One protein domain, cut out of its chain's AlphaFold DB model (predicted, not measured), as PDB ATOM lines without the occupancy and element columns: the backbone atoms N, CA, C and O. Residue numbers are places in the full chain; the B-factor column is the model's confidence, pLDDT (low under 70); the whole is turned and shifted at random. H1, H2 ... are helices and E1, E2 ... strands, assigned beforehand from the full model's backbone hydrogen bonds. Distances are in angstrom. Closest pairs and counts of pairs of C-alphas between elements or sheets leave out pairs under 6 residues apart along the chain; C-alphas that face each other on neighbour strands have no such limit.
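This is residues 11 to 143 of the 154 residues of an uncharacterized protein of Aliikangiella coralliicola (UniProt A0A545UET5). One twisted sheet of five strands has three helices, H2, H4 and H3, over one face, running along its strands, while the short helix H5 crosses the other face. H4 sits in the middle of the helices, touching H2, H3 and H1, and H1 is off the sheet. The printed part has 133 residues, with named elements in the order H1 H2 E1 E2 H3 H4 E3 E4 H5 E5; the sheet's order is E1 - E2 - E5 - E3 - E4, all antiparallel, and the class is mixed, helices and strands. The whole is compact, with a radius of gyration of the C-alphas of 13.9 A and spans of 40 by 29 by 23 A.

The sheet holds E1, residues 48 to 52, E2, residues 55 to 60, 16.2 A long, E5, residues 137 to 142, 17.1 A, E3, residues 103 to 108, 17.3 A, and E4, residues 111 to 116, 15.8 A. H2, residues 29 to 42, is the longest helix at 20.3 A. H1 is residues 11 to 16, H3 73 to 78, H4 94 to 100 and H5 122 to 129. C-alpha 11, where H1 begins, is at (-16.344, 50.890, -37.201); C-alpha 142, where E5 ends, is at (-19.132, 51.992, -20.767).

E1 and E2 form a hairpin, with N 50 and O 57 2.8 A apart; E3 and E4 form another, with N 113 and O 106 2.8 A apart. Inner strand E5 pairs with E2 through N 58 and O 139, 2.8 A, and with E3 through N 107 and O 138, 2.8 A. H2 is over E2 at a height of 9.2 A, H4 over E3 at 8.7 A and H3 over E4 at 9.4 A, on the same face. H5, on the opposite face, runs across the strands at 67 degrees to E5 on the local plane. E2, H3 H4, E3 is a split strand-helix-strand unit, two strands running the same way with E5 between them, its crossover right-handed; in the split unit E4, H5, E5, with E3 between, it is left-handed. H3 touches H4, closest C-alphas Phe 77 and Val 95, 4.3 A, at a steep tilt of 48 degrees. H1 touches H4, closest C-alphas Val 11 and Ala 99, 5.1 A. H2 and H4 only just touch, with 3 pairs of C-alphas within 8 A, the closest Leu 32 and Leu 97, 7.0 A. Every O i to N i+4 pair is within hydrogen-bond range in H1, H2 and H3; H4 has 2 of 3 and H5 3 of 4.

The C-alphas farthest apart, of Gln 88 and Asn 123, are 42.8 A from each other. The printed part has no cut. The links H1 to H2, E2 to H3 and H3 to H4 are long. Mean pLDDT of the printed part is 90.2, and no printed residue is under 70.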
ATOM      1  N   VAL A  11     -16.563  50.200 -38.480       90.75
ATOM      2  CA  VAL A  11     -16.344  50.890 -37.201       90.75
ATOM      3  C   VAL A  11     -15.415  52.099 -37.357       90.75
ATOM      4  O   VAL A  11     -15.719  53.195 -36.883       90.75
ATOM      5  N   GLY A  12     -14.299  51.943 -38.074       89.19
ATOM      6  CA  GLY A  12     -13.371  53.043 -38.336       89.19
ATOM      7  C   GLY A  12     -13.988  54.164 -39.176       89.19
ATOM      8  O   GLY A  12     -13.687  55.337 -38.948       89.19
ATOM      9  N   LYS A  13     -14.873  53.834 -40.121       90.81
ATOM     10  CA  LYS A  13     -15.587  54.836 -40.927       90.81
ATOM     11  C   LYS A  13     -16.664  55.563 -40.128       90.81
ATOM     12  O   LYS A  13     -16.754  56.781 -40.255       90.81
ATOM     13  N   ILE A  14     -17.408  54.860 -39.272       91.19
ATOM     14  CA  ILE A  14     -18.380  55.476 -38.353       91.19
ATOM     15  C   ILE A  14     -17.683  56.498 -37.456       91.19
ATOM     16  O   ILE A  14     -18.122  57.643 -37.386       91.19
ATOM     17  N   LYS A  15     -16.540  56.135 -36.859       90.44
ATOM     18  CA  LYS A  15     -15.740  57.062 -36.042       90.44
ATOM     19  C   LYS A  15     -15.352  58.335 -36.799       90.44
ATOM     20  O   LYS A  15     -15.509  59.433 -36.274       90.44
ATOM     21  N   LYS A  16     -14.854  58.195 -38.033       89.31
ATOM     22  CA  LYS A  16     -14.436  59.337 -38.870       89.31
ATOM     23  C   LYS A  16     -15.603  60.238 -39.271       89.31
ATOM     24  O   LYS A  16     -15.408  61.436 -39.435       89.31
ATOM     25  N   ALA A  17     -16.797  59.674 -39.418       90.25
ATOM     26  CA  ALA A  17     -17.991  60.393 -39.835       90.25
ATOM     27  C   ALA A  17     -19.029  60.512 -38.706       90.25
ATOM     28  O   ALA A  17     -20.225  60.468 -38.973       90.25
ATOM     29  N   LYS A  18     -18.588  60.664 -37.446       88.88
ATOM     30  CA  LYS A  18     -19.469  60.657 -36.259       88.88
ATOM     31  C   LYS A  18     -20.676  61.601 -36.358       88.88
ATOM     32  O   LYS A  18     -21.763  61.234 -35.936       88.88
ATOM     33  N   HIS A  19     -20.498  62.756 -37.002       88.69
ATOM     34  CA  HIS A  19     -21.533  63.772 -37.223       88.69
ATOM     35  C   HIS A  19     -22.714  63.297 -38.090       88.69
ATOM     36  O   HIS A  19     -23.734  63.971 -38.149       88.69
ATOM     37  N   LEU A  20     -22.580  62.167 -38.795       88.56
ATOM     38  CA  LEU A  20     -23.673  61.552 -39.557       88.56
ATOM     39  C   LEU A  20     -24.547  60.630 -38.698       88.56
ATOM     40  O   LEU A  20     -25.629  60.248 -39.134       88.56
ATOM     41  N   TYR A  21     -24.063  60.229 -37.520       87.25
ATOM     42  CA  TYR A  21     -24.683  59.194 -36.691       87.25
ATOM     43  C   TYR A  21     -25.108  59.696 -35.310       87.25
ATOM     44  O   TYR A  21     -26.007  59.108 -34.716       87.25
ATOM     45  N   LEU A  22     -24.462  60.749 -34.806       86.38
ATOM     46  CA  LEU A  22     -24.732  61.370 -33.510       86.38
ATOM     47  C   LEU A  22     -25.193  62.812 -33.718       86.38
ATOM     48  O   LEU A  22     -24.726  63.480 -34.647       86.38
ATOM     49  N   LYS A  23     -26.114  63.278 -32.874       81.88
ATOM     50  CA  LYS A  23     -26.648  64.648 -32.948       81.88
ATOM     51  C   LYS A  23     -25.614  65.673 -32.499       81.88
ATOM     52  O   LYS A  23     -25.475  66.718 -33.131       81.88
ATOM     53  N   ASP A  24     -24.884  65.341 -31.441       76.88
ATOM     54  CA  ASP A  24     -23.867  66.200 -30.854       76.88
ATOM     55  C   ASP A  24     -22.460  65.782 -31.304       76.88
ATOM     56  O   ASP A  24     -22.202  64.644 -31.706       76.88
ATOM     57  N   GLN A  25     -21.514  66.725 -31.257       71.75
ATOM     58  CA  GLN A  25     -20.114  66.400 -31.549       71.75
ATOM     59  C   GLN A  25     -19.476  65.551 -30.443       71.75
ATOM     60  O   GLN A  25     -18.528  64.808 -30.730       71.75
ATOM     61  N   ASP A  26     -19.999  65.636 -29.222       80.50
ATOM     62  CA  ASP A  26     -19.546  64.856 -28.080       80.50
ATOM     63  C   ASP A  26     -20.351  63.569 -27.947       80.50
ATOM     64  O   ASP A  26     -21.572  63.545 -28.072       80.50
ATOM     65  N   ILE A  27     -19.643  62.471 -27.692       84.81
ATOM     66  CA  ILE A  27     -20.263  61.158 -27.555       84.81
ATOM     67  C   ILE A  27     -20.931  61.091 -26.183       84.81
ATOM     68  O   ILE A  27     -20.264  60.950 -25.156       84.81
ATOM     69  N   SER A  28     -22.259  61.137 -26.169       90.69
ATOM     70  CA  SER A  28     -23.041  60.955 -24.952       90.69
ATOM     71  C   SER A  28     -23.392  59.484 -24.747       90.69
ATOM     72  O   SER A  28     -24.085  58.865 -25.553       90.69
ATOM     73  N   ALA A  29     -22.973  58.914 -23.614       93.25
ATOM     74  CA  ALA A  29     -23.380  57.560 -23.241       93.25
ATOM     75  C   ALA A  29     -24.909  57.431 -23.094       93.25
ATOM     76  O   ALA A  29     -25.463  56.368 -23.363       93.25
ATOM     77  N   ASN A  30     -25.590  58.518 -22.715       93.75
ATOM     78  CA  ASN A  30     -27.048  58.546 -22.657       93.75
ATOM     79  C   ASN A  30     -27.664  58.462 -24.062       93.75
ATOM     80  O   ASN A  30     -28.554  57.648 -24.274       93.75
ATOM     81  N   GLU A  31     -27.138  59.215 -25.034       93.69
ATOM     82  CA  GLU A  31     -27.601  59.155 -26.431       93.69
ATOM     83  C   GLU A  31     -27.421  57.746 -27.017       93.69
ATOM     84  O   GLU A  31     -28.323  57.213 -27.660       93.69
ATOM     85  N   LEU A  32     -26.284  57.090 -26.750       95.69
ATOM     86  CA  LEU A  32     -26.064  55.703 -27.174       95.69
ATOM     87  C   LEU A  32     -27.066  54.724 -26.542       95.69
ATOM     88  O   LEU A  32     -27.524  53.801 -27.214       95.69
ATOM     89  N   ALA A  33     -27.423  54.916 -25.269       97.25
ATOM     90  CA  ALA A  33     -28.419  54.083 -24.601       97.25
ATOM     91  C   ALA A  33     -29.830  54.323 -25.165       97.25
ATOM     92  O   ALA A  33     -30.545  53.362 -25.448       97.25
ATOM     93  N   GLU A  34     -30.217  55.584 -25.369       95.38
ATOM     94  CA  GLU A  34     -31.502  55.975 -25.963       95.38
ATOM     95  C   GLU A  34     -31.661  55.420 -27.381       95.38
ATOM     96  O   GLU A  34     -32.705  54.862 -27.712       95.38
ATOM     97  N   ASN A  35     -30.595  55.460 -28.181       94.25
ATOM     98  CA  ASN A  35     -30.553  54.860 -29.510       94.25
ATOM     99  C   ASN A  35     -30.910  53.363 -29.495       94.25
ATOM    100  O   ASN A  35     -31.689  52.912 -30.336       94.25
ATOM    101  N   LEU A  36     -30.400  52.594 -28.526       96.19
ATOM    102  CA  LEU A  36     -30.756  51.178 -28.387       96.19
ATOM    103  C   LEU A  36     -32.202  50.968 -27.927       96.19
ATOM    104  O   LEU A  36     -32.856  50.021 -28.362       96.19
ATOM    105  N   VAL A  37     -32.705  51.832 -27.042       97.06
ATOM    106  CA  VAL A  37     -34.110  51.783 -26.615       97.06
ATOM    107  C   VAL A  37     -35.036  52.044 -27.799       97.06
ATOM    108  O   VAL A  37     -36.033  51.338 -27.964       97.06
ATOM    109  N   ASP A  38     -34.697  53.015 -28.641       94.12
ATOM    110  CA  ASP A  38     -35.451  53.336 -29.847       94.12
ATOM    111  C   ASP A  38     -35.425  52.190 -30.864       94.12
ATOM    112  O   ASP A  38     -36.461  51.895 -31.466       94.12
ATOM    113  N   ASP A  39     -34.291  51.512 -31.035       93.81
ATOM    114  CA  ASP A  39     -34.186  50.336 -31.908       93.81
ATOM    115  C   ASP A  39     -35.065  49.189 -31.392       93.81
ATOM    116  O   ASP A  39     -35.865  48.624 -32.143       93.81
ATOM    117  N   ALA A  40     -34.993  48.892 -30.090       94.94
ATOM    118  CA  ALA A  40     -35.856  47.898 -29.457       94.94
ATOM    119  C   ALA A  40     -37.340  48.250 -29.652       94.94
ATOM    120  O   ALA A  40     -38.137  47.394 -30.046       94.94
ATOM    121  N   LYS A  41     -37.708  49.523 -29.464       94.38
ATOM    122  CA  LYS A  41     -39.077  50.020 -29.649       94.38
ATOM    123  C   LYS A  41     -39.573  49.828 -31.081       94.38
ATOM    124  O   LYS A  41     -40.703  49.375 -31.259       94.38
ATOM    125  N   HIS A  42     -38.753  50.118 -32.092       92.25
ATOM    126  CA  HIS A  42     -39.100  49.868 -33.499       92.25
ATOM    127  C   HIS A  42     -39.330  48.379 -33.790       92.25
ATOM    128  O   HIS A  42     -40.184  48.035 -34.601       92.25
ATOM    129  N   LEU A  43     -38.637  47.491 -33.075       92.25
ATOM    130  CA  LEU A  43     -38.824  46.035 -33.144       92.25
ATOM    131  C   LEU A  43     -39.982  45.524 -32.258       92.25
ATOM    132  O   LEU A  43     -40.126  44.312 -32.036       92.25
ATOM    133  N   GLY A  44     -40.804  46.433 -31.724       93.56
ATOM    134  CA  GLY A  44     -41.937  46.116 -30.854       93.56
ATOM    135  C   GLY A  44     -41.519  45.582 -29.483       93.56
ATOM    136  O   GLY A  44     -42.241  44.785 -28.888       93.56
ATOM    137  N   VAL A  45     -40.332  45.953 -29.000       95.31
ATOM    138  CA  VAL A  45     -39.775  45.529 -27.712       95.31
ATOM    139  C   VAL A  45     -39.654  46.726 -26.773       95.31
ATOM    140  O   VAL A  45     -39.105  47.765 -27.124       95.31
ATOM    141  N   LYS A  46     -40.139  46.573 -25.539       96.38
ATOM    142  CA  LYS A  46     -39.958  47.578 -24.491       96.38
ATOM    143  C   LYS A  46     -38.623  47.348 -23.787       96.38
ATOM    144  O   LYS A  46     -38.491  46.386 -23.042       96.38
ATOM    145  N   ALA A  47     -37.667  48.247 -23.992       97.19
ATOM    146  CA  ALA A  47     -36.398  48.247 -23.273       97.19
ATOM    147  C   ALA A  47     -36.366  49.328 -22.182       97.19
ATOM    148  O   ALA A  47     -37.101  50.314 -22.234       97.19
ATOM    149  N   SER A  48     -35.518  49.125 -21.179       96.69
ATOM    150  CA  SER A  48     -35.236  50.070 -20.096       96.69
ATOM    151  C   SER A  48     -33.735  50.309 -19.985       96.69
ATOM    152  O   SER A  48     -32.941  49.457 -20.374       96.69
ATOM    153  N   VAL A  49     -33.349  51.456 -19.426       96.75
ATOM    154  CA  VAL A  49     -31.946  51.823 -19.199       96.75
ATOM    155  C   VAL A  49     -31.679  51.909 -17.705       96.75
ATOM    156  O   VAL A  49     -32.465  52.490 -16.956       96.75
ATOM    157  N   LYS A  50     -30.550  51.359 -17.261       95.56
ATOM    158  CA  LYS A  50     -30.049  51.515 -15.896       95.56
ATOM    159  C   LYS A  50     -28.553  51.790 -15.914       95.56
ATOM    160  O   LYS A  50     -27.795  51.072 -16.559       95.56
ATOM    161  N   LYS A  51     -28.128  52.808 -15.165       94.50
ATOM    162  CA  LYS A  51     -26.712  53.113 -14.949       94.50
ATOM    163  C   LYS A  51     -26.217  52.449 -13.664       94.50
ATOM    164  O   LYS A  51     -26.844  52.592 -12.614       94.50
ATOM    165  N   ILE A  52     -25.097  51.732 -13.736       92.19
ATOM    166  CA  ILE A  52     -24.455  51.046 -12.607       92.19
ATOM    167  C   ILE A  52     -22.957  51.372 -12.639       92.19
ATOM    168  O   ILE A  52     -22.189  50.786 -13.399       92.19
ATOM    169  N   GLY A  53     -22.526  52.334 -11.821       90.12
ATOM    170  CA  GLY A  53     -21.155  52.849 -11.890       90.12
ATOM    171  C   GLY A  53     -20.883  53.514 -13.245       90.12
ATOM    172  O   GLY A  53     -21.600  54.439 -13.631       90.12
ATOM    173  N   CYS A  54     -19.865  53.039 -13.969       90.38
ATOM    174  CA  CYS A  54     -19.555  53.489 -15.331       90.38
ATOM    175  C   CYS A  54     -20.375  52.782 -16.424       90.38
ATOM    176  O   CYS A  54     -20.343  53.216 -17.575       90.38
ATOM    177  N   TRP A  55     -21.120  51.726 -16.083       93.50
ATOM    178  CA  TRP A  55     -21.875  50.939 -17.051       93.50
ATOM    179  C   TRP A  55     -23.260  51.516 -17.300       93.50
ATOM    180  O   TRP A  55     -24.008  51.816 -16.366       93.50
ATOM    181  N   TRP A  56     -23.608  51.602 -18.573       96.25
ATOM    182  CA  TRP A  56     -24.957  51.803 -19.068       96.25
ATOM    183  C   TRP A  56     -25.495  50.462 -19.529       96.25
ATOM    184  O   TRP A  56     -24.899  49.811 -20.384       96.25
ATOM    185  N   CYS A  57     -26.605  50.036 -18.939       96.12
ATOM    186  CA  CYS A  57     -27.229  48.755 -19.219       96.12
ATOM    187  C   CYS A  57     -28.606  48.996 -19.827       96.12
ATOM    188  O   CYS A  57     -29.495  49.519 -19.153       96.12
ATOM    189  N   VAL A  58     -28.783  48.596 -21.081       97.50
ATOM    190  CA  VAL A  58     -30.075  48.562 -21.766       97.50
ATOM    191  C   VAL A  58     -30.599  47.136 -21.685       97.50
ATOM    192  O   VAL A  58     -29.888  46.207 -22.055       97.50
ATOM    193  N   TYR A  59     -31.808  46.934 -21.171       96.69
ATOM    194  CA  TYR A  59     -32.337  45.594 -20.909       96.69
ATOM    195  C   TYR A  59     -33.827  45.466 -21.221       96.69
ATOM    196  O   TYR A  59     -34.564  46.452 -21.202       96.69
ATOM    197  N   SER A  60     -34.262  44.242 -21.521       96.50
ATOM    198  CA  SER A  60     -35.647  43.901 -21.864       96.50
ATOM    199  C   SER A  60     -35.966  42.442 -21.541       96.50
ATOM    200  O   SER A  60     -35.086  41.580 -21.557       96.50
ATOM    201  N   ASP A  61     -37.251  42.158 -21.344       95.12
ATOM    202  CA  ASP A  61     -37.809  40.806 -21.225       95.12
ATOM    203  C   ASP A  61     -37.914  40.089 -22.580       95.12
ATOM    204  O   ASP A  61     -38.242  38.912 -22.651       95.12
ATOM    205  N   THR A  62     -37.664  40.776 -23.692       94.75
ATOM    206  CA  THR A  62     -37.638  40.173 -25.029       94.75
ATOM    207  C   THR A  62     -36.309  40.460 -25.697       94.75
ATOM    208  O   THR A  62     -35.840  41.599 -25.707       94.75
ATOM    209  N   ASP A  63     -35.731  39.428 -26.301       95.00
ATOM    210  CA  ASP A  63     -34.514  39.564 -27.083       95.00
ATOM    211  C   ASP A  63     -34.787  40.319 -28.387       95.00
ATOM    212  O   ASP A  63     -35.390  39.785 -29.317       95.00
ATOM    213  N   TRP A  64     -34.385  41.589 -28.446       95.06
ATOM    214  CA  TRP A  64     -34.492  42.386 -29.668       95.06
ATOM    215  C   TRP A  64     -33.283  42.211 -30.591       95.06
ATOM    216  O   TRP A  64     -33.371  42.574 -31.763       95.06
ATOM    217  N   LEU A  65     -32.166  41.654 -30.104       94.50
ATOM    218  CA  LEU A  65     -30.963  41.513 -30.922       94.50
ATOM    219  C   LEU A  65     -31.185  40.511 -32.054       94.50
ATOM    220  O   LEU A  65     -30.813  40.799 -33.187       94.50
ATOM    221  N   GLU A  66     -31.884  39.416 -31.759       91.44
ATOM    222  CA  GLU A  66     -32.220  38.343 -32.706       91.44
ATOM    223  C   GLU A  66     -33.462  38.648 -33.569       91.44
ATOM    224  O   GLU A  66     -33.811  37.887 -34.468       91.44
ATOM    225  N   LYS A  67     -34.167  39.765 -33.332       89.31
ATOM    226  CA  LYS A  67     -35.354  40.104 -34.127       89.31
ATOM    227  C   LYS A  67     -34.971  40.646 -35.503       89.31
ATOM    228  O   LYS A  67     -34.338  41.698 -35.611       89.31
ATOM    229  N   GLY A  68     -35.463  39.976 -36.546       80.69
ATOM    230  CA  GLY A  68     -35.410  40.455 -37.930       80.69
ATOM    231  C   GLY A  68     -34.025  40.377 -38.575       80.69
ATOM    232  O   GLY A  68     -33.749  41.161 -39.480       80.69
ATOM    233  N   THR A  69     -33.158  39.483 -38.095       84.81
ATOM    234  CA  THR A  69     -31.829  39.230 -38.663       84.81
ATOM    235  C   THR A  69     -31.399  37.783 -38.410       84.81
ATOM    236  O   THR A  69     -31.690  37.245 -37.345       84.81
ATOM    237  N   ASP A  70     -30.690  37.184 -39.370       86.75
ATOM    238  CA  ASP A  70     -30.054  35.860 -39.240       86.75
ATOM    239  C   ASP A  70     -28.556  35.969 -38.884       86.75
ATOM    240  O   ASP A  70     -27.830  34.977 -38.858       86.75
ATOM    241  N   GLU A  71     -28.061  37.189 -38.657       86.00
ATOM    242  CA  GLU A  71     -26.646  37.433 -38.390       86.00
ATOM    243  C   GLU A  71     -26.221  37.015 -36.987       86.00
ATOM    244  O   GLU A  71     -26.997  37.049 -36.026       86.00
ATOM    245  N   SER A  72     -24.933  36.705 -36.845       92.62
ATOM    246  CA  SER A  72     -24.366  36.501 -35.521       92.62
ATOM    247  C   SER A  72     -24.380  37.802 -34.710       92.62
ATOM    248  O   SER A  72     -24.253  38.911 -35.236       92.62
ATOM    249  N   ILE A  73     -24.448  37.665 -33.384       93.25
ATOM    250  CA  ILE A  73     -24.366  38.801 -32.459       93.25
ATOM    251  C   ILE A  73     -23.099  39.632 -32.700       93.25
ATOM    252  O   ILE A  73     -23.145  40.853 -32.648       93.25
ATOM    253  N   VAL A  74     -21.963  39.004 -33.002       92.50
ATOM    254  CA  VAL A  74     -20.718  39.741 -33.260       92.50
ATOM    255  C   VAL A  74     -20.821  40.572 -34.544       92.50
ATOM    256  O   VAL A  74     -20.350  41.708 -34.573       92.50
ATOM    257  N   GLU A  75     -21.450  40.053 -35.598       92.69
ATOM    258  CA  GLU A  75     -21.633  40.782 -36.861       92.69
ATOM    259  C   GLU A  75     -22.584  41.968 -36.713       92.69
ATOM    260  O   GLU A  75     -22.269  43.049 -37.215       92.69
ATOM    261  N   LEU A  76     -23.677  41.801 -35.962       93.56
ATOM    262  CA  LEU A  76     -24.640  42.867 -35.672       93.56
ATOM    263  C   LEU A  76     -23.959  44.104 -35.064       93.56
ATOM    264  O   LEU A  76     -24.281  45.241 -35.396       93.56
ATOM    265  N   PHE A  77     -22.977  43.880 -34.194       95.69
ATOM    266  CA  PHE A  77     -22.229  44.950 -33.544       95.69
ATOM    267  C   PHE A  77     -21.065  45.491 -34.384       95.69
ATOM    268  O   PHE A  77     -20.487  46.508 -34.019       95.69
ATOM    269  N   ASN A  78     -20.682  44.852 -35.489       93.12
ATOM    270  CA  ASN A  78     -19.533  45.276 -36.299       93.12
ATOM    271  C   ASN A  78     -19.916  45.817 -37.682       93.12
ATOM    272  O   ASN A  78     -19.082  46.438 -38.350       93.12
ATOM    273  N   ASN A  79     -21.167  45.635 -38.103       91.75
ATOM    274  CA  ASN A  79     -21.633  45.982 -39.436       91.75
ATOM    275  C   ASN A  79     -22.799  46.976 -39.410       91.75
ATOM    276  O   ASN A  79     -23.664  46.935 -38.546       91.75
ATOM    277  N   LEU A  80     -22.847  47.857 -40.416       90.12
ATOM    278  CA  LEU A  80     -24.025  48.681 -40.672       90.12
ATOM    279  C   LEU A  80     -25.096  47.802 -41.308       90.12
ATOM    280  O   LEU A  80     -24.863  47.176 -42.351       90.12
ATOM    281  N   ARG A  81     -26.267  47.769 -40.673       87.88
ATOM    282  CA  ARG A  81     -27.402  46.946 -41.089       87.88
ATOM    283  C   ARG A  81     -28.679  47.731 -41.047       87.88
ATOM    284  O   ARG A  81     -28.902  48.460 -40.093       87.88
ATOM    285  N   GLY A  82     -29.515  47.556 -42.063       88.12
ATOM    286  CA  GLY A  82     -30.850  48.133 -42.062       88.12
ATOM    287  C   GLY A  82     -31.655  47.629 -40.866       88.12
ATOM    288  O   GLY A  82     -31.533  46.472 -40.466       88.12
ATOM    289  N   LEU A  83     -32.474  48.502 -40.291       86.56
ATOM    290  CA  LEU A  83     -33.442  48.107 -39.278       86.56
ATOM    291  C   LEU A  83     -34.704  47.591 -39.987       86.56
ATOM    292  O   LEU A  83     -35.318  48.314 -40.773       86.56
ATOM    293  N   ALA A  84     -35.068  46.329 -39.747       80.94
ATOM    294  CA  ALA A  84     -36.230  45.711 -40.382       80.94
ATOM    295  C   ALA A  84     -37.516  46.498 -40.072       80.94
ATOM    296  O   ALA A  84     -37.746  46.892 -38.930       80.94
ATOM    297  N   ASN A  85     -38.363  46.701 -41.088       79.62
ATOM    298  CA  ASN A  85     -39.637  47.432 -40.994       79.62
ATOM    299  C   ASN A  85     -39.528  48.906 -40.545       79.62
ATOM    300  O   ASN A  85     -40.529  49.495 -40.137       79.62
ATOM    301  N   ALA A  86     -38.344  49.516 -40.628       81.00
ATOM    302  CA  ALA A  86     -38.135  50.928 -40.317       81.00
ATOM    303  C   ALA A  86     -38.064  51.801 -41.593       81.00
ATOM    304  O   ALA A  86     -37.884  51.270 -42.693       81.00
ATOM    305  N   PRO A  87     -38.205  53.140 -41.477       82.81
ATOM    306  CA  PRO A  87     -38.082  54.056 -42.610       82.81
ATOM    307  C   PRO A  87     -36.760  53.904 -43.372       82.81
ATOM    308  O   PRO A  87     -35.747  53.474 -42.813       82.81
ATOM    309  N   GLN A  88     -36.750  54.326 -44.639       77.94
ATOM    310  CA  GLN A  88     -35.549  54.332 -45.475       77.94
ATOM    311  C   GLN A  88     -34.389  55.053 -44.757       77.94
ATOM    312  O   GLN A  88     -34.582  56.120 -44.184       77.94
ATOM    313  N   ASN A  89     -33.191  54.454 -44.794       77.94
ATOM    314  CA  ASN A  89     -31.974  54.880 -44.076       77.94
ATOM    315  C   ASN A  89     -31.954  54.635 -42.553       77.94
ATOM    316  O   ASN A  89     -31.040  55.107 -41.877       77.94
ATOM    317  N   SER A  90     -32.894  53.862 -42.006       85.81
ATOM    318  CA  SER A  90     -32.801  53.380 -40.620       85.81
ATOM    319  C   SER A  90     -31.848  52.192 -40.524       85.81
ATOM    320  O   SER A  90     -31.892  51.284 -41.357       85.81
ATOM    321  N   PHE A  91     -31.011  52.170 -39.491       91.81
ATOM    322  CA  PHE A  91     -30.029  51.113 -39.279       91.81
ATOM    323  C   PHE A  91     -29.963  50.690 -37.807       91.81
ATOM    324  O   PHE A  91     -30.366  51.442 -36.927       91.81
ATOM    325  N   ARG A  92     -29.456  49.479 -37.570       92.75
ATOM    326  CA  ARG A  92     -29.172  48.877 -36.262       92.75
ATOM    327  C   ARG A  92     -28.014  49.603 -35.585       92.75
ATOM    328  O   ARG A  92     -26.900  49.630 -36.117       92.75
ATOM    329  N   ARG A  93     -28.268  50.237 -34.445       94.50
ATOM    330  CA  ARG A  93     -27.331  51.158 -33.787       94.50
ATOM    331  C   ARG A  93     -26.362  50.462 -32.837       94.50
ATOM    332  O   ARG A  93     -25.501  51.126 -32.267       94.50
ATOM    333  N   GLU A  94     -26.404  49.136 -32.727       96.69
ATOM    334  CA  GLU A  94     -25.427  48.336 -31.979       96.69
ATOM    335  C   GLU A  94     -23.982  48.601 -32.443       96.69
ATOM    336  O   GLU A  94     -23.064  48.689 -31.625       96.69
ATOM    337  N   VAL A  95     -23.782  48.840 -33.743       95.31
ATOM    338  CA  VAL A  95     -22.476  49.212 -34.313       95.31
ATOM    339  C   VAL A  95     -21.943  50.562 -33.807       95.31
ATOM    340  O   VAL A  95     -20.734  50.802 -33.808       95.31
ATOM    341  N   LEU A  96     -22.811  51.452 -33.313       95.50
ATOM    342  CA  LEU A  96     -22.366  52.697 -32.684       95.50
ATOM    343  C   LEU A  96     -21.692  52.421 -31.336       95.50
ATOM    344  O   LEU A  96     -20.754  53.128 -30.972       95.50
ATOM    345  N   LEU A  97     -22.091  51.365 -30.619       96.81
ATOM    346  CA  LEU A  97     -21.431  50.992 -29.367       96.81
ATOM    347  C   LEU A  97     -19.998  50.525 -29.609       96.81
ATOM    348  O   LEU A  97     -19.079  50.980 -28.933       96.81
ATOM    349  N   THR A  98     -19.762  49.668 -30.601       95.25
ATOM    350  CA  THR A  98     -18.389  49.238 -30.923       95.25
ATOM    351  C   THR A  98     -17.548  50.373 -31.495       95.25
ATOM    352  O   THR A  98     -16.332  50.417 -31.274       95.25
ATOM    353  N   ALA A  99     -18.169  51.343 -32.167       94.69
ATOM    354  CA  ALA A  99     -17.501  52.580 -32.539       94.69
ATOM    355  C   ALA A  99     -17.089  53.392 -31.310       94.69
ATOM    356  O   ALA A  99     -15.914  53.741 -31.201       94.69
ATOM    357  N   PHE A 100     -17.981  53.646 -30.363       94.56
ATOM    358  CA  PHE A 100     -17.782  54.752 -29.427       94.56
ATOM    359  C   PHE A 100     -17.583  54.371 -27.957       94.56
ATOM    360  O   PHE A 100     -16.977  55.152 -27.235       94.56
ATOM    361  N   ALA A 101     -18.015  53.192 -27.516       95.12
ATOM    362  CA  ALA A 101     -17.799  52.720 -26.147       95.12
ATOM    363  C   ALA A 101     -16.470  51.973 -26.008       95.12
ATOM    364  O   ALA A 101     -16.043  51.307 -26.947       95.12
ATOM    365  N   ASP A 102     -15.817  52.036 -24.853       93.31
ATOM    366  CA  ASP A 102     -14.539  51.350 -24.612       93.31
ATOM    367  C   ASP A 102     -14.734  49.861 -24.353       93.31
ATOM    368  O   ASP A 102     -13.974  49.031 -24.859       93.31
ATOM    369  N   HIS A 103     -15.814  49.523 -23.646       94.50
ATOM    370  CA  HIS A 103     -16.231  48.148 -23.402       94.50
ATOM    371  C   HIS A 103     -17.688  47.966 -23.806       94.50
ATOM    372  O   HIS A 103     -18.527  48.835 -23.557       94.50
ATOM    373  N   VAL A 104     -17.984  46.826 -24.423       96.31
ATOM    374  CA  VAL A 104     -19.329  46.429 -24.850       96.31
ATOM    375  C   VAL A 104     -19.492  44.940 -24.605       96.31
ATOM    376  O   VAL A 104     -18.669  44.137 -25.052       96.31
ATOM    377  N   LEU A 105     -20.579  44.567 -23.945       95.25
ATOM    378  CA  LEU A 105     -20.990  43.184 -23.763       95.25
ATOM    379  C   LEU A 105     -22.501  43.052 -23.914       95.25
ATOM    380  O   LEU A 105     -23.256  44.009 -23.732       95.25
ATOM    381  N   THR A 106     -22.949  41.844 -24.214       95.88
ATOM    382  CA  THR A 106     -24.368  41.499 -24.243       95.88
ATOM    383  C   THR A 106     -24.591  40.184 -23.526       95.88
ATOM    384  O   THR A 106     -23.760  39.286 -23.626       95.88
ATOM    385  N   CYS A 107     -25.696  40.068 -22.800       94.19
ATOM    386  CA  CYS A 107     -26.058  38.854 -22.084       94.19
ATOM    387  C   CYS A 107     -27.465  38.394 -22.463       94.19
ATOM    388  O   CYS A 107     -28.362  39.222 -22.654       94.19
ATOM    389  N   LYS A 108     -27.637  37.076 -22.546       92.94
ATOM    390  CA  LYS A 108     -28.915  36.367 -22.678       92.94
ATOM    391  C   LYS A 108     -28.871  35.144 -21.782       92.94
ATOM    392  O   LYS A 108     -27.884  34.422 -21.824       92.94
ATOM    393  N   ASP A 109     -29.909  34.945 -20.977       86.62
ATOM    394  CA  ASP A 109     -30.038  33.776 -20.098       86.62
ATOM    395  C   ASP A 109     -28.759  33.498 -19.279       86.62
ATOM    396  O   ASP A 109     -28.251  32.385 -19.242       86.62
ATOM    397  N   GLU A 110     -28.200  34.550 -18.664       81.19
ATOM    398  CA  GLU A 110     -26.952  34.529 -17.867       81.19
ATOM    399  C   GLU A 110     -25.654  34.269 -18.658       81.19
ATOM    400  O   GLU A 110     -24.558  34.433 -18.117       81.19
ATOM    401  N   VAL A 111     -25.744  33.964 -19.952       88.12
ATOM    402  CA  VAL A 111     -24.593  33.839 -20.849       88.12
ATOM    403  C   VAL A 111     -24.231  35.211 -21.398       88.12
ATOM    404  O   VAL A 111     -25.030  35.844 -22.089       88.12
ATOM    405  N   CYS A 112     -23.012  35.667 -21.114       90.69
ATOM    406  CA  CYS A 112     -22.500  36.947 -21.592       90.69
ATOM    407  C   CYS A 112     -21.447  36.764 -22.685       90.69
ATOM    408  O   CYS A 112     -20.568  35.912 -22.590       90.69
ATOM    409  N   VAL A 113     -21.518  37.622 -23.699       92.25
ATOM    410  CA  VAL A 113     -20.576  37.708 -24.814       92.25
ATOM    411  C   VAL A 113     -19.942  39.093 -24.796       92.25
ATOM    412  O   VAL A 113     -20.647  40.104 -24.868       92.25
ATOM    413  N   TYR A 114     -18.613  39.145 -24.716       93.38
ATOM    414  CA  TYR A 114     -17.866  40.383 -24.913       93.38
ATOM    415  C   TYR A 114     -17.761  40.699 -26.396       93.38
ATOM    416  O   TYR A 114     -17.314  39.886 -27.199       93.38
ATOM    417  N   ILE A 115     -18.169  41.910 -26.744       95.38
ATOM    418  CA  ILE A 115     -18.121  42.422 -28.109       95.38
ATOM    419  C   ILE A 115     -16.891  43.311 -28.292       95.38
ATOM    420  O   ILE A 115     -16.244  43.283 -29.338       95.38
ATOM    421  N   LYS A 116     -16.570  44.119 -27.277       94.62
ATOM    422  CA  LYS A 116     -15.439  45.047 -27.289       94.62
ATOM    423  C   LYS A 116     -14.885  45.246 -25.882       94.62
ATOM    424  O   LYS A 116     -15.639  45.232 -24.911       94.62
ATOM    425  N   GLY A 117     -13.585  45.515 -25.805       90.75
ATOM    426  CA  GLY A 117     -12.881  45.817 -24.563       90.75
ATOM    427  C   GLY A 117     -12.175  44.594 -23.991       90.75
ATOM    428  O   GLY A 117     -12.138  43.529 -24.607       90.75
ATOM    429  N   LYS A 118     -11.571  44.765 -22.815       85.44
ATOM    430  CA  LYS A 118     -10.932  43.662 -22.095       85.44
ATOM    431  C   LYS A 118     -11.991  42.948 -21.269       85.44
ATOM    432  O   LYS A 118     -12.699  43.600 -20.504       85.44
ATOM    433  N   GLU A 119     -12.039  41.624 -21.375       82.75
ATOM    434  CA  GLU A 119     -12.922  40.815 -20.542       82.75
ATOM    435  C   GLU A 119     -12.669  41.114 -19.057       82.75
ATOM    436  O   GLU A 119     -11.546  41.001 -18.554       82.75
ATOM    437  N   LYS A 120     -13.721  41.557 -18.367       77.69
ATOM    438  CA  LYS A 120     -13.752  41.651 -16.907       77.69
ATOM    439  C   LYS A 120     -14.013  40.272 -16.326       77.69
ATOM    440  O   LYS A 120     -14.618  39.411 -16.967       77.69
ATOM    441  N   THR A 121     -13.575  40.081 -15.092       79.06
ATOM    442  CA  THR A 121     -13.790  38.830 -14.369       79.06
ATOM    443  C   THR A 121     -15.284  38.552 -14.187       79.06
ATOM    444  O   THR A 121     -16.112  39.464 -14.123       79.06
ATOM    445  N   GLN A 122     -15.639  37.273 -14.053       76.00
ATOM    446  CA  GLN A 122     -17.024  36.862 -13.800       76.00
ATOM    447  C   GLN A 122     -17.606  37.527 -12.542       76.00
ATOM    448  O   GLN A 122     -18.786  37.873 -12.521       76.00
ATOM    449  N   ASN A 123     -16.776  37.768 -11.520       77.62
ATOM    450  CA  ASN A 123     -17.189  38.441 -10.289       77.62
ATOM    451  C   ASN A 123     -17.636  39.885 -10.557       77.62
ATOM    452  O   ASN A 123     -18.747  40.249 -10.172       77.62
ATOM    453  N   GLU A 124     -16.828  40.662 -11.287       78.38
ATOM    454  CA  GLU A 124     -17.146  42.051 -11.655       78.38
ATOM    455  C   GLU A 124     -18.449  42.147 -12.458       78.38
ATOM    456  O   GLU A 124     -19.274  43.027 -12.213       78.38
ATOM    457  N   LEU A 125     -18.666  41.214 -13.391       81.12
ATOM    458  CA  LEU A 125     -19.913  41.152 -14.152       81.12
ATOM    459  C   LEU A 125     -21.103  40.768 -13.284       81.12
ATOM    460  O   LEU A 125     -22.163  41.385 -13.391       81.12
ATOM    461  N   SER A 126     -20.939  39.780 -12.405       81.88
ATOM    462  CA  SER A 126     -22.026  39.311 -11.547       81.88
ATOM    463  C   SER A 126     -22.588  40.432 -10.668       81.88
ATOM    464  O   SER A 126     -23.801  40.514 -10.480       81.88
ATOM    465  N   ASP A 127     -21.736  41.343 -10.192       84.81
ATOM    466  CA  ASP A 127     -22.145  42.468  -9.348       84.81
ATOM    467  C   ASP A 127     -22.953  43.524 -10.108       84.81
ATOM    468  O   ASP A 127     -23.817  44.192  -9.524       84.81
ATOM    469  N   ILE A 128     -22.699  43.676 -11.409       84.56
ATOM    470  CA  ILE A 128     -23.483  44.539 -12.298       84.56
ATOM    471  C   ILE A 128     -24.812  43.854 -12.617       84.56
ATOM    472  O   ILE A 128     -25.874  44.437 -12.398       84.56
ATOM    473  N   LEU A 129     -24.770  42.599 -13.071       85.94
ATOM    474  CA  LEU A 129     -25.946  41.865 -13.543       85.94
ATOM    475  C   LEU A 129     -26.980  41.630 -12.434       85.94
ATOM    476  O   LEU A 129     -28.170  41.801 -12.678       85.94
ATOM    477  N   LYS A 130     -26.554  41.363 -11.190       89.19
ATOM    478  CA  LYS A 130     -27.458  41.232 -10.025       89.19
ATOM    479  C   LYS A 130     -28.265  42.499  -9.731       89.19
ATOM    480  O   LYS A 130     -29.302  42.430  -9.074       89.19
ATOM    481  N   LYS A 131     -27.785  43.667 -10.166       89.44
ATOM    482  CA  LYS A 131     -28.461  44.957  -9.959       89.44
ATOM    483  C   LYS A 131     -29.442  45.279 -11.083       89.44
ATOM    484  O   LYS A 131     -30.170  46.265 -10.960       89.44
ATOM    485  N   ILE A 132     -29.475  44.506 -12.164       87.31
ATOM    486  CA  ILE A 132     -30.415  44.682 -13.272       87.31
ATOM    487  C   ILE A 132     -31.619  43.768 -12.998       87.31
ATOM    488  O   ILE A 132     -31.423  42.623 -12.590       87.31
ATOM    489  N   PRO A 133     -32.868  44.246 -13.159       85.44
ATOM    490  CA  PRO A 133     -34.024  43.356 -13.144       85.44
ATOM    491  C   PRO A 133     -33.802  42.186 -14.104       85.44
ATOM    492  O   PRO A 133     -33.236  42.384 -15.179       85.44
ATOM    493  N   LYS A 134     -34.230  40.976 -13.723       78.69
ATOM    494  CA  LYS A 134     -34.128  39.816 -14.615       78.69
ATOM    495  C   LYS A 134     -34.811  40.157 -15.941       78.69
ATOM    496  O   LYS A 134     -35.994  40.469 -15.934       78.69
ATOM    497  N   GLY A 135     -34.047  40.112 -17.026       74.94
ATOM    498  CA  GLY A 135     -34.514  40.329 -18.387       74.94
ATOM    499  C   GLY A 135     -33.835  39.329 -19.315       74.94
ATOM    500  O   GLY A 135     -32.717  38.888 -19.041       74.94
ATOM    501  N   ASN A 136     -34.508  38.970 -20.405       87.06
ATOM    502  CA  ASN A 136     -34.001  38.001 -21.379       87.06
ATOM    503  C   ASN A 136     -32.814  38.542 -22.182       87.06
ATOM    504  O   ASN A 136     -31.992  37.765 -22.661       87.06
ATOM    505  N   ARG A 137     -32.705  39.866 -22.340       95.75
ATOM    506  CA  ARG A 137     -31.605  40.498 -23.072       95.75
ATOM    507  C   ARG A 137     -31.089  41.726 -22.346       95.75
ATOM    508  O   ARG A 137     -31.864  42.606 -21.975       95.75
ATOM    509  N   ILE A 138     -29.769  41.797 -22.209       96.12
ATOM    510  CA  ILE A 138     -29.037  42.941 -21.665       96.12
ATOM    511  C   ILE A 138     -27.937  43.316 -22.657       96.12
ATOM    512  O   ILE A 138     -27.169  42.453 -23.064       96.12
ATOM    513  N   VAL A 139     -27.820  44.593 -23.002       97.06
ATOM    514  CA  VAL A 139     -26.644  45.180 -23.652       97.06
ATOM    515  C   VAL A 139     -26.031  46.165 -22.671       97.06
ATOM    516  O   VAL A 139     -26.696  47.112 -22.251       97.06
ATOM    517  N   ALA A 140     -24.782  45.938 -22.278       95.81
ATOM    518  CA  ALA A 140     -24.067  46.806 -21.358       95.81
ATOM    519  C   ALA A 140     -22.818  47.387 -22.018       95.81
ATOM    520  O   ALA A 140     -22.074  46.687 -22.706       95.81
ATOM    521  N   PHE A 141     -22.580  48.671 -21.792       96.44
ATOM    522  CA  PHE A 141     -21.406  49.361 -22.306       96.44
ATOM    523  C   PHE A 141     -20.923  50.434 -21.336       96.44
ATOM    524  O   PHE A 141     -21.682  50.919 -20.495       96.44
ATOM    525  N   CYS A 142     -19.662  50.827 -21.460       93.62
ATOM    526  CA  CYS A 142     -19.132  51.992 -20.767       93.62
ATOM    527  C   CYS A 142     -18.249  52.818 -21.702       93.62
ATOM    528  O   CYS A 142     -17.605  52.292 -22.610       93.62
ATOM    529  N   ILE A 143     -18.264  54.127 -21.471       91.56
ATOM    530  CA  ILE A 143     -17.335  55.076 -22.071       91.56
ATOM    531  C   ILE A 143     -16.453  55.529 -20.918       91.56
ATOM    532  O   ILE A 143     -16.947  56.127 -19.955       91.56
TER     533      ILE A 143